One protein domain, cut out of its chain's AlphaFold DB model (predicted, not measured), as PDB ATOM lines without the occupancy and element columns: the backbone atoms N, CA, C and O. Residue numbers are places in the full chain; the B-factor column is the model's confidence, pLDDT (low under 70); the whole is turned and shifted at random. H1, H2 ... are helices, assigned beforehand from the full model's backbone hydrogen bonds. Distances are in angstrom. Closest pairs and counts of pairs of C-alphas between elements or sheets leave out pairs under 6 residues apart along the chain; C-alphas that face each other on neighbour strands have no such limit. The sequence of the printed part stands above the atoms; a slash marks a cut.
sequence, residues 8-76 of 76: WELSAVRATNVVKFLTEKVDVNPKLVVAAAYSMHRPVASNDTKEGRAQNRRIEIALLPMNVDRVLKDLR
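What this domain is: This is residues 8 to 76 of the 76 residues of the protein "OmpA-like domain-containing protein" of Nitrospirae bacterium (UniProt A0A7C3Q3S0). One long helix, H1, has an unnamed stretch folding back along it at residues 30 to 37; the short helix H2 sits at one end of the domain, and a thin link runs from it to the other end, where residues 67 to 76, with the short helix H3, stick out. The 69 printed residues hold three named helices, in the order H1, H2, H3, and no named strand; the class is all helix, with 32 residues in named elements, under half. The whole is loose, with a radius of gyration of the C-alphas of 15.6 A, and flat, spanning 44 by 34 by 18 A.

How they stand to each other: H1, residues 8 to 25, touches no helix. It is apart from H2, residues 50 to 56, and from H3, residues 68 to 74. H2 and H3 are apart too. In H1, H2 and H3 every O i to N i+4 pair is within hydrogen-bond range.

Where its parts are: H1 measures 25.3 A from C-alpha 8 at (9.656, -20.294, 22.033) to C-alpha 25. H2 measures 10.0 A, and H3 10.1 A, ending with C-alpha 74 at (1.185, -8.777, 57.161).

The domain as a whole: The C-alphas farthest apart, of Lys 50 and Lys 73, are 44.7 A apart. The printed part has no cut. Both links are long, with 24 and 11 residues. Residue 76 has pLDDT under 70.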
ATOM      1  N   TRP A   8       9.632 -19.497  20.807       95.19
ATOM      2  CA  TRP A   8       9.656 -20.294  22.033       95.19
ATOM      3  C   TRP A   8      11.084 -20.662  22.426       95.19
ATOM      4  O   TRP A   8      11.507 -20.309  23.525       95.19
ATOM      5  N   GLU A   9      11.867 -21.263  21.526       96.06
ATOM      6  CA  GLU A   9      13.253 -21.641  21.823       96.06
ATOM      7  C   GLU A   9      14.120 -20.409  22.093       96.06
ATOM      8  O   GLU A   9      14.902 -20.401  23.045       96.06
ATOM      9  N   LEU A  10      13.939 -19.333  21.316       94.81
ATOM     10  CA  LEU A  10      14.676 -18.086  21.532       94.81
ATOM     11  C   LEU A  10      14.404 -17.497  22.925       94.81
ATOM     12  O   LEU A  10      15.342 -17.118  23.630       94.81
ATOM     13  N   SER A  11      13.135 -17.392  23.332       96.44
ATOM     14  CA  SER A  11      12.786 -16.817  24.638       96.44
ATOM     15  C   SER A  11      13.212 -17.720  25.801       96.44
ATOM     16  O   SER A  11      13.759 -17.210  26.780       96.44
ATOM     17  N   ALA A  12      13.077 -19.042  25.663       96.88
ATOM     18  CA  ALA A  12      13.533 -20.012  26.657       96.88
ATOM     19  C   ALA A  12      15.050 -19.960  26.870       96.88
ATOM     20  O   ALA A  12      15.510 -19.862  28.005       96.88
ATOM     21  N   VAL A  13      15.844 -19.940  25.795       96.69
ATOM     22  CA  VAL A  13      17.310 -19.863  25.903       96.69
ATOM     23  C   VAL A  13      17.754 -18.551  26.548       96.69
ATOM     24  O   VAL A  13      18.657 -18.553  27.385       96.69
ATOM     25  N   ARG A  14      17.102 -17.427  26.223       96.62
ATOM     26  CA  ARG A  14      17.392 -16.140  26.873       96.62
ATOM     27  C   ARG A  14      17.097 -16.175  28.373       96.62
ATOM     28  O   ARG A  14      17.942 -15.732  29.146       96.62
ATOM     29  N   ALA A  15      15.944 -16.710  28.776       97.88
ATOM     30  CA  ALA A  15      15.580 -16.841  30.186       97.88
ATOM     31  C   ALA A  15      16.570 -17.744  30.941       97.88
ATOM     32  O   ALA A  15      17.088 -17.353  31.983       97.88
ATOM     33  N   THR A  16      16.919 -18.903  30.375       97.69
ATOM     34  CA  THR A  16      17.888 -19.834  30.973       97.69
ATOM     35  C   THR A  16      19.277 -19.214  31.123       97.69
ATOM     36  O   THR A  16      19.925 -19.425  32.143       97.69
ATOM     37  N   ASN A  17      19.735 -18.410  30.158       97.62
ATOM     38  CA  ASN A  17      21.016 -17.706  30.279       97.62
ATOM     39  C   ASN A  17      21.031 -16.720  31.455       97.62
ATOM     40  O   ASN A  17      22.050 -16.600  32.131       97.62
ATOM     41  N   VAL A  18      19.911 -16.040  31.723       97.50
ATOM     42  CA  VAL A  18      19.788 -15.153  32.890       97.50
ATOM     43  C   VAL A  18      19.791 -15.959  34.185       97.50
ATOM     44  O   VAL A  18      20.516 -15.594  35.102       97.50
ATOM     45  N   VAL A  19      19.063 -17.079  34.250       98.00
ATOM     46  CA  VAL A  19      19.104 -17.974  35.421       98.00
ATOM     47  C   VAL A  19      20.529 -18.448  35.688       98.00
ATOM     48  O   VAL A  19      21.007 -18.286  36.804       98.00
ATOM     49  N   LYS A  20      21.235 -18.934  34.661       98.00
ATOM     50  CA  LYS A  20      22.642 -19.336  34.775       98.00
ATOM     51  C   LYS A  20      23.523 -18.212  35.294       98.00
ATOM     52  O   LYS A  20      24.318 -18.432  36.196       98.00
ATOM     53  N   PHE A  21      23.374 -17.001  34.761       98.25
ATOM     54  CA  PHE A  21      24.127 -15.851  35.250       98.25
ATOM     55  C   PHE A  21      23.851 -15.582  36.737       98.25
ATOM     56  O   PHE A  21      24.792 -15.431  37.514       98.25
ATOM     57  N   LEU A  22      22.581 -15.579  37.153       97.88
ATOM     58  CA  LEU A  22      22.200 -15.353  38.548       97.88
ATOM     59  C   LEU A  22      22.757 -16.434  39.482       97.88
ATOM     60  O   LEU A  22      23.266 -16.109  40.551       97.88
ATOM     61  N   THR A  23      22.710 -17.702  39.079       97.88
ATOM     62  CA  THR A  23      23.190 -18.809  39.914       97.88
ATOM     63  C   THR A  23      24.711 -18.938  39.913       97.88
ATOM     64  O   THR A  23      25.300 -19.220  40.944       97.88
ATOM     65  N   GLU A  24      25.370 -18.743  38.768       97.94
ATOM     66  CA  GLU A  24      26.807 -19.013  38.607       97.94
ATOM     67  C   GLU A  24      27.690 -17.791  38.885       97.94
ATOM     68  O   GLU A  24      28.871 -17.949  39.192       97.94
ATOM     69  N   LYS A  25      27.166 -16.569  38.707       98.25
ATOM     70  CA  LYS A  25      27.939 -15.320  38.850       98.25
ATOM     71  C   LYS A  25      27.488 -14.451  40.016       98.25
ATOM     72  O   LYS A  25      28.305 -13.695  40.528       98.25
ATOM     73  N   VAL A  26      26.219 -14.540  40.411       97.50
ATOM     74  CA  VAL A  26      25.635 -13.726  41.497       97.50
ATOM     75  C   VAL A  26      25.357 -14.564  42.755       97.50
ATOM     76  O   VAL A  26      24.975 -14.010  43.778       97.50
ATOM     77  N   ASP A  27      25.589 -15.880  42.704       97.12
ATOM     78  CA  ASP A  27      25.403 -16.819  43.823       97.12
ATOM     79  C   ASP A  27      23.961 -16.870  44.369       97.12
ATOM     80  O   ASP A  27      23.698 -17.102  45.549       97.12
ATOM     81  N   VAL A  28      22.971 -16.655  43.495       97.00
ATOM     82  CA  VAL A  28      21.565 -16.867  43.856       97.00
ATOM     83  C   VAL A  28      21.306 -18.369  43.991       97.00
ATOM     84  O   VAL A  28      21.597 -19.135  43.073       97.00
ATOM     85  N   ASN A  29      20.695 -18.790  45.105       96.75
ATOM     86  CA  ASN A  29      20.345 -20.192  45.340       96.75
ATOM     87  C   ASN A  29      19.503 -20.752  44.168       96.75
ATOM     88  O   ASN A  29      18.367 -20.301  43.977       96.75
ATOM     89  N   PRO A  30      19.989 -21.771  43.431       96.31
ATOM     90  CA  PRO A  30      19.292 -22.319  42.267       96.31
ATOM     91  C   PRO A  30      17.888 -22.851  42.567       96.31
ATOM     92  O   PRO A  30      17.046 -22.896  41.678       96.31
ATOM     93  N   LYS A  31      17.604 -23.231  43.821       95.19
ATOM     94  CA  LYS A  31      16.275 -23.703  44.243       95.19
ATOM     95  C   LYS A  31      15.221 -22.590  44.302       95.19
ATOM     96  O   LYS A  31      14.043 -22.900  44.438       95.19
ATOM     97  N   LEU A  32      15.631 -21.321  44.240       94.12
ATOM     98  CA  LEU A  32      14.749 -20.152  44.338       94.12
ATOM     99  C   LEU A  32      14.475 -19.482  42.985       94.12
ATOM    100  O   LEU A  32      13.761 -18.483  42.938       94.12
ATOM    101  N   VAL A  33      15.044 -19.992  41.891       95.88
ATOM    102  CA  VAL A  33      14.951 -19.364  40.570       95.88
ATOM    103  C   VAL A  33      14.352 -20.342  39.570       95.88
ATOM    104  O   VAL A  33      14.698 -21.519  39.542       95.88
ATOM    105  N   VAL A  34      13.469 -19.839  38.711       95.44
ATOM    106  CA  VAL A  34      12.872 -20.594  37.608       95.44
ATOM    107  C   VAL A  34      12.977 -19.786  36.316       95.44
ATOM    108  O   VAL A  34      12.796 -18.569  36.318       95.44
ATOM    109  N   ALA A  35      13.279 -20.458  35.204       97.25
ATOM    110  CA  ALA A  35      13.212 -19.860  33.875       97.25
ATOM    111  C   ALA A  35      11.804 -20.057  33.297       97.25
ATOM    112  O   ALA A  35      11.296 -21.177  33.270       97.25
ATOM    113  N   ALA A  36      11.196 -18.982  32.798       96.50
ATOM    114  CA  ALA A  36       9.916 -19.026  32.099       96.50
ATOM    115  C   ALA A  36      10.033 -18.351  30.728       96.50
ATOM    116  O   ALA A  36      10.760 -17.368  30.563       96.50
ATOM    117  N   ALA A  37       9.300 -18.872  29.747       96.25
ATOM    118  CA  ALA A  37       9.265 -18.378  28.377       96.25
ATOM    119  C   ALA A  37       7.817 -18.121  27.959       96.25
ATOM    120  O   ALA A  37       6.928 -18.889  28.316       96.25
ATOM    121  N   TYR A  38       7.587 -17.050  27.197       96.62
ATOM    122  CA  TYR A  38       6.243 -16.641  26.759       96.62
ATOM    123  C   TYR A  38       6.159 -16.336  25.258       96.62
ATOM    124  O   TYR A  38       5.123 -15.860  24.784       96.62
ATOM    125  N   SER A  39       7.231 -16.601  24.497       95.56
ATOM    126  CA  SER A  39       7.295 -16.295  23.065       95.56
ATOM    127  C   SER A  39       6.873 -14.834  22.802       95.56
ATOM    128  O   SER A  39       7.284 -13.924  23.522       95.56
ATOM    129  N   MET A  40       6.045 -14.595  21.789       94.69
ATOM    130  CA  MET A  40       5.506 -13.284  21.414       94.69
ATOM    131  C   MET A  40       4.146 -12.953  22.053       94.69
ATOM    132  O   MET A  40       3.570 -11.911  21.754       94.69
ATOM    133  N   HIS A  41       3.615 -13.814  22.926       96.69
ATOM    134  CA  HIS A  41       2.215 -13.744  23.372       96.69
ATOM    135  C   HIS A  41       1.945 -12.742  24.504       96.69
ATOM    136  O   HIS A  41       0.797 -12.574  24.908       96.69
ATOM    137  N   ARG A  42       2.976 -12.068  25.025       95.50
ATOM    138  CA  ARG A  42       2.845 -11.019  26.049       95.50
ATOM    139  C   ARG A  42       3.546  -9.729  25.613       95.50
ATOM    140  O   ARG A  42       4.611  -9.430  26.153       95.50
ATOM    141  N   PRO A  43       3.042  -8.995  24.609       96.56
ATOM    142  CA  PRO A  43       3.614  -7.709  24.225       96.56
ATOM    143  C   PRO A  43       3.339  -6.648  25.300       96.56
ATOM    144  O   PRO A  43       2.289  -6.653  25.934       96.56
ATOM    145  N   VAL A  44       4.285  -5.734  25.485       96.81
ATOM    146  CA  VAL A  44       4.147  -4.526  26.321       96.81
ATOM    147  C   VAL A  44       4.023  -3.256  25.474       96.81
ATOM    148  O   VAL A  44       3.701  -2.196  25.995       96.81
ATOM    149  N   ALA A  45       4.261  -3.367  24.165       97.38
ATOM    150  CA  ALA A  45       4.156  -2.296  23.184       97.38
ATOM    151  C   ALA A  45       3.689  -2.834  21.819       97.38
ATOM    152  O   ALA A  45       3.703  -4.046  21.579       97.38
ATOM    153  N   SER A  46       3.296  -1.939  20.905       96.81
ATOM    154  CA  SER A  46       2.910  -2.324  19.537       96.81
ATOM    155  C   SER A  46       4.062  -3.035  18.806       96.81
ATOM    156  O   SER A  46       5.229  -2.669  18.939       96.81
ATOM    157  N   ASN A  47       3.735  -4.055  18.008       95.75
ATOM    158  CA  ASN A  47       4.702  -4.715  17.127       95.75
ATOM    159  C   ASN A  47       4.872  -3.998  15.777       95.75
ATOM    160  O   ASN A  47       5.717  -4.418  14.981       95.75
ATOM    161  N   ASP A  48       4.135  -2.916  15.528       97.50
ATOM    162  CA  ASP A  48       4.157  -2.191  14.255       97.50
ATOM    163  C   ASP A  48       5.406  -1.305  14.143       97.50
ATOM    164  O   ASP A  48       6.024  -1.203  13.081       97.50
ATOM    165  N   THR A  49       5.875  -0.749  15.264       97.50
ATOM    166  CA  THR A  49       7.071   0.103  15.308       97.50
ATOM    167  C   THR A  49       8.332  -0.691  15.651       97.50
ATOM    168  O   THR A  49       8.301  -1.722  16.332       97.50
ATOM    169  N   LYS A  50       9.489  -0.217  15.176       97.12
ATOM    170  CA  LYS A  50      10.789  -0.831  15.500       97.12
ATOM    171  C   LYS A  50      11.061  -0.750  17.004       97.12
ATOM    172  O   LYS A  50      11.578  -1.703  17.591       97.12
ATOM    173  N   GLU A  51      10.675   0.367  17.601       97.25
ATOM    174  CA  GLU A  51      10.816   0.713  19.008       97.25
ATOM    175  C   GLU A  51       9.958  -0.217  19.871       97.25
ATOM    176  O   GLU A  51      10.473  -0.840  20.800       97.25
ATOM    177  N   GLY A  52       8.685  -0.413  19.513       97.75
ATOM    178  CA  GLY A  52       7.789  -1.307  20.245       97.75
ATOM    179  C   GLY A  52       8.217  -2.775  20.158       97.75
ATOM    180  O   GLY A  52       8.274  -3.472  21.173       97.75
ATOM    181  N   ARG A  53       8.692  -3.236  18.988       95.44
ATOM    182  CA  ARG A  53       9.319  -4.568  18.870       95.44
ATOM    183  C   ARG A  53      10.563  -4.709  19.752       95.44
ATOM    184  O   ARG A  53      10.814  -5.796  20.272       95.44
ATOM    185  N   ALA A  54      11.366  -3.654  19.897       95.50
ATOM    186  CA  ALA A  54      12.528  -3.671  20.783       95.50
ATOM    187  C   ALA A  54      12.114  -3.780  22.256       95.50
ATOM    188  O   ALA A  54      12.666  -4.620  22.964       95.50
ATOM    189  N   GLN A  55      11.093  -3.030  22.677       96.56
ATOM    190  CA  GLN A  55      10.522  -3.125  24.025       96.56
ATOM    191  C   GLN A  55       9.960  -4.523  24.312       96.56
ATOM    192  O   GLN A  55      10.212  -5.081  25.377       96.56
ATOM    193  N   ASN A  56       9.287  -5.152  23.343       96.50
ATOM    194  CA  ASN A  56       8.734  -6.500  23.506       96.50
ATOM    195  C   ASN A  56       9.807  -7.585  23.707       96.50
ATOM    196  O   ASN A  56       9.527  -8.602  24.345       96.50
ATOM    197  N   ARG A  57      11.045  -7.377  23.236       93.75
ATOM    198  CA  ARG A  57      12.177  -8.306  23.404       93.75
ATOM    199  C   ARG A  57      12.904  -8.106  24.746       93.75
ATOM    200  O   ARG A  57      14.133  -8.021  24.760       93.75
ATOM    201  N   ARG A  58      12.185  -8.114  25.868       95.31
ATOM    202  CA  ARG A  58      12.738  -7.949  27.230       95.31
ATOM    203  C   ARG A  58      12.849  -9.259  28.025       95.31
ATOM    204  O   ARG A  58      12.296 -10.279  27.624       95.31
ATOM    205  N   ILE A  59      13.571  -9.202  29.144       96.50
ATOM    206  CA  ILE A  59      13.512 -10.176  30.245       96.50
ATOM    207  C   ILE A  59      12.824  -9.484  31.422       96.50
ATOM    208  O   ILE A  59      13.110  -8.321  31.694       96.50
ATOM    209  N   GLU A  60      11.942 -10.200  32.111       96.44
ATOM    210  CA  GLU A  60      11.289  -9.750  33.341       96.44
ATOM    211  C   GLU A  60      11.720 -10.668  34.492       96.44
ATOM    212  O   GLU A  60      11.813 -11.883  34.313       96.44
ATOM    213  N   ILE A  61      11.992 -10.091  35.665       95.50
ATOM    214  CA  ILE A  61      12.296 -10.832  36.894       95.50
ATOM    215  C   ILE A  61      11.168 -10.540  37.878       95.50
ATOM    216  O   ILE A  61      11.022  -9.411  38.341       95.50
ATOM    217  N   ALA A  62      10.361 -11.555  38.177       93.94
ATOM    218  CA  ALA A  62       9.283 -11.460  39.152       93.94
ATOM    219  C   ALA A  62       9.744 -12.058  40.486       93.94
ATOM    220  O   ALA A  62      10.120 -13.227  40.548       93.94
ATOM    221  N   LEU A  63       9.700 -11.258  41.551       92.00
ATOM    222  CA  LEU A  63       9.959 -11.729  42.909       92.00
ATOM    223  C   LEU A  63       8.655 -12.244  43.510       92.00
ATOM    224  O   LEU A  63       7.673 -11.509  43.605       92.00
ATOM    225  N   LEU A  64       8.655 -13.512  43.905       89.19
ATOM    226  CA  LEU A  64       7.512 -14.164  44.531       89.19
ATOM    227  C   LEU A  64       7.823 -14.418  46.009       89.19
ATOM    228  O   LEU A  64       8.943 -14.818  46.337       89.19
ATOM    229  N   PRO A  65       6.861 -14.206  46.921       87.00
ATOM    230  CA  PRO A  65       7.073 -14.516  48.325       87.00
ATOM    231  C   PRO A  65       7.164 -16.032  48.534       87.00
ATOM    232  O   PRO A  65       6.325 -16.785  48.045       87.00
ATOM    233  N   MET A  66       8.148 -16.488  49.315       82.88
ATOM    234  CA  MET A  66       8.297 -17.916  49.649       82.88
ATOM    235  C   MET A  66       7.153 -18.445  50.521       82.88
ATOM    236  O   MET A  66       6.861 -19.636  50.512       82.88
ATOM    237  N   ASN A  67       6.523 -17.564  51.298       86.56
ATOM    238  CA  ASN A  67       5.387 -17.896  52.141       86.56
ATOM    239  C   ASN A  67       4.285 -16.863  51.904       86.56
ATOM    240  O   ASN A  67       4.301 -15.769  52.473       86.56
ATOM    241  N   VAL A  68       3.359 -17.221  51.019       80.44
ATOM    242  CA  VAL A  68       2.224 -16.375  50.641       80.44
ATOM    243  C   VAL A  68       1.347 -16.087  51.861       80.44
ATOM    244  O   VAL A  68       0.971 -14.940  52.072       80.44
ATOM    245  N   ASP A  69       1.103 -17.083  52.716       82.69
ATOM    246  CA  ASP A  69       0.257 -16.928  53.904       82.69
ATOM    247  C   ASP A  69       0.817 -15.907  54.896       82.69
ATOM    248  O   ASP A  69       0.062 -15.148  55.499       82.69
ATOM    249  N   ARG A  70       2.144 -15.862  55.064       82.00
ATOM    250  CA  ARG A  70       2.810 -14.859  55.903       82.00
ATOM    251  C   ARG A  70       2.615 -13.457  55.334       82.00
ATOM    252  O   ARG A  70       2.189 -12.571  56.061       82.00
ATOM    253  N   VAL A  71       2.867 -13.274  54.038       79.75
ATOM    254  CA  VAL A  71       2.718 -11.959  53.394       79.75
ATOM    255  C   VAL A  71       1.269 -11.478  53.431       79.75
ATOM    256  O   VAL A  71       1.018 -10.310  53.699       79.75
ATOM    257  N   LEU A  72       0.300 -12.371  53.223       84.12
ATOM    258  CA  LEU A  72      -1.119 -12.022  53.307       84.12
ATOM    259  C   LEU A  72      -1.571 -11.674  54.731       84.12
ATOM    260  O   LEU A  72      -2.515 -10.902  54.879       84.12
ATOM    261  N   LYS A  73      -0.927 -12.228  55.768       83.94
ATOM    262  CA  LYS A  73      -1.171 -11.827  57.161       83.94
ATOM    263  C   LYS A  73      -0.628 -10.430  57.453       83.94
ATOM    264  O   LYS A  73      -1.326  -9.676  58.109       83.94
ATOM    265  N   ASP A  74       0.551 -10.087  56.937       81.44
ATOM    266  CA  ASP A  74       1.185  -8.777  57.161       81.44
ATOM    267  C   ASP A  74       0.470  -7.622  56.415       81.44
ATOM    268  O   ASP A  74       0.671  -6.455  56.738       81.44
ATOM    269  N   LEU A  75      -0.352  -7.941  55.407       78.06
ATOM    270  CA  LEU A  75      -1.140  -6.976  54.623       78.06
ATOM    271  C   LEU A  75      -2.560  -6.727  55.166       78.06
ATOM    272  O   LEU A  75      -3.257  -5.865  54.628       78.06
ATOM    273  N   ARG A  76      -3.011  -7.503  56.158       65.38
ATOM    274  CA  ARG A  76      -4.316  -7.345  56.822       65.38
ATOM    275  C   ARG A  76      -4.171  -6.550  58.108       65.38
ATOM    276  O   ARG A  76      -5.102  -5.764  58.382       65.38
TER     277      ARG A  76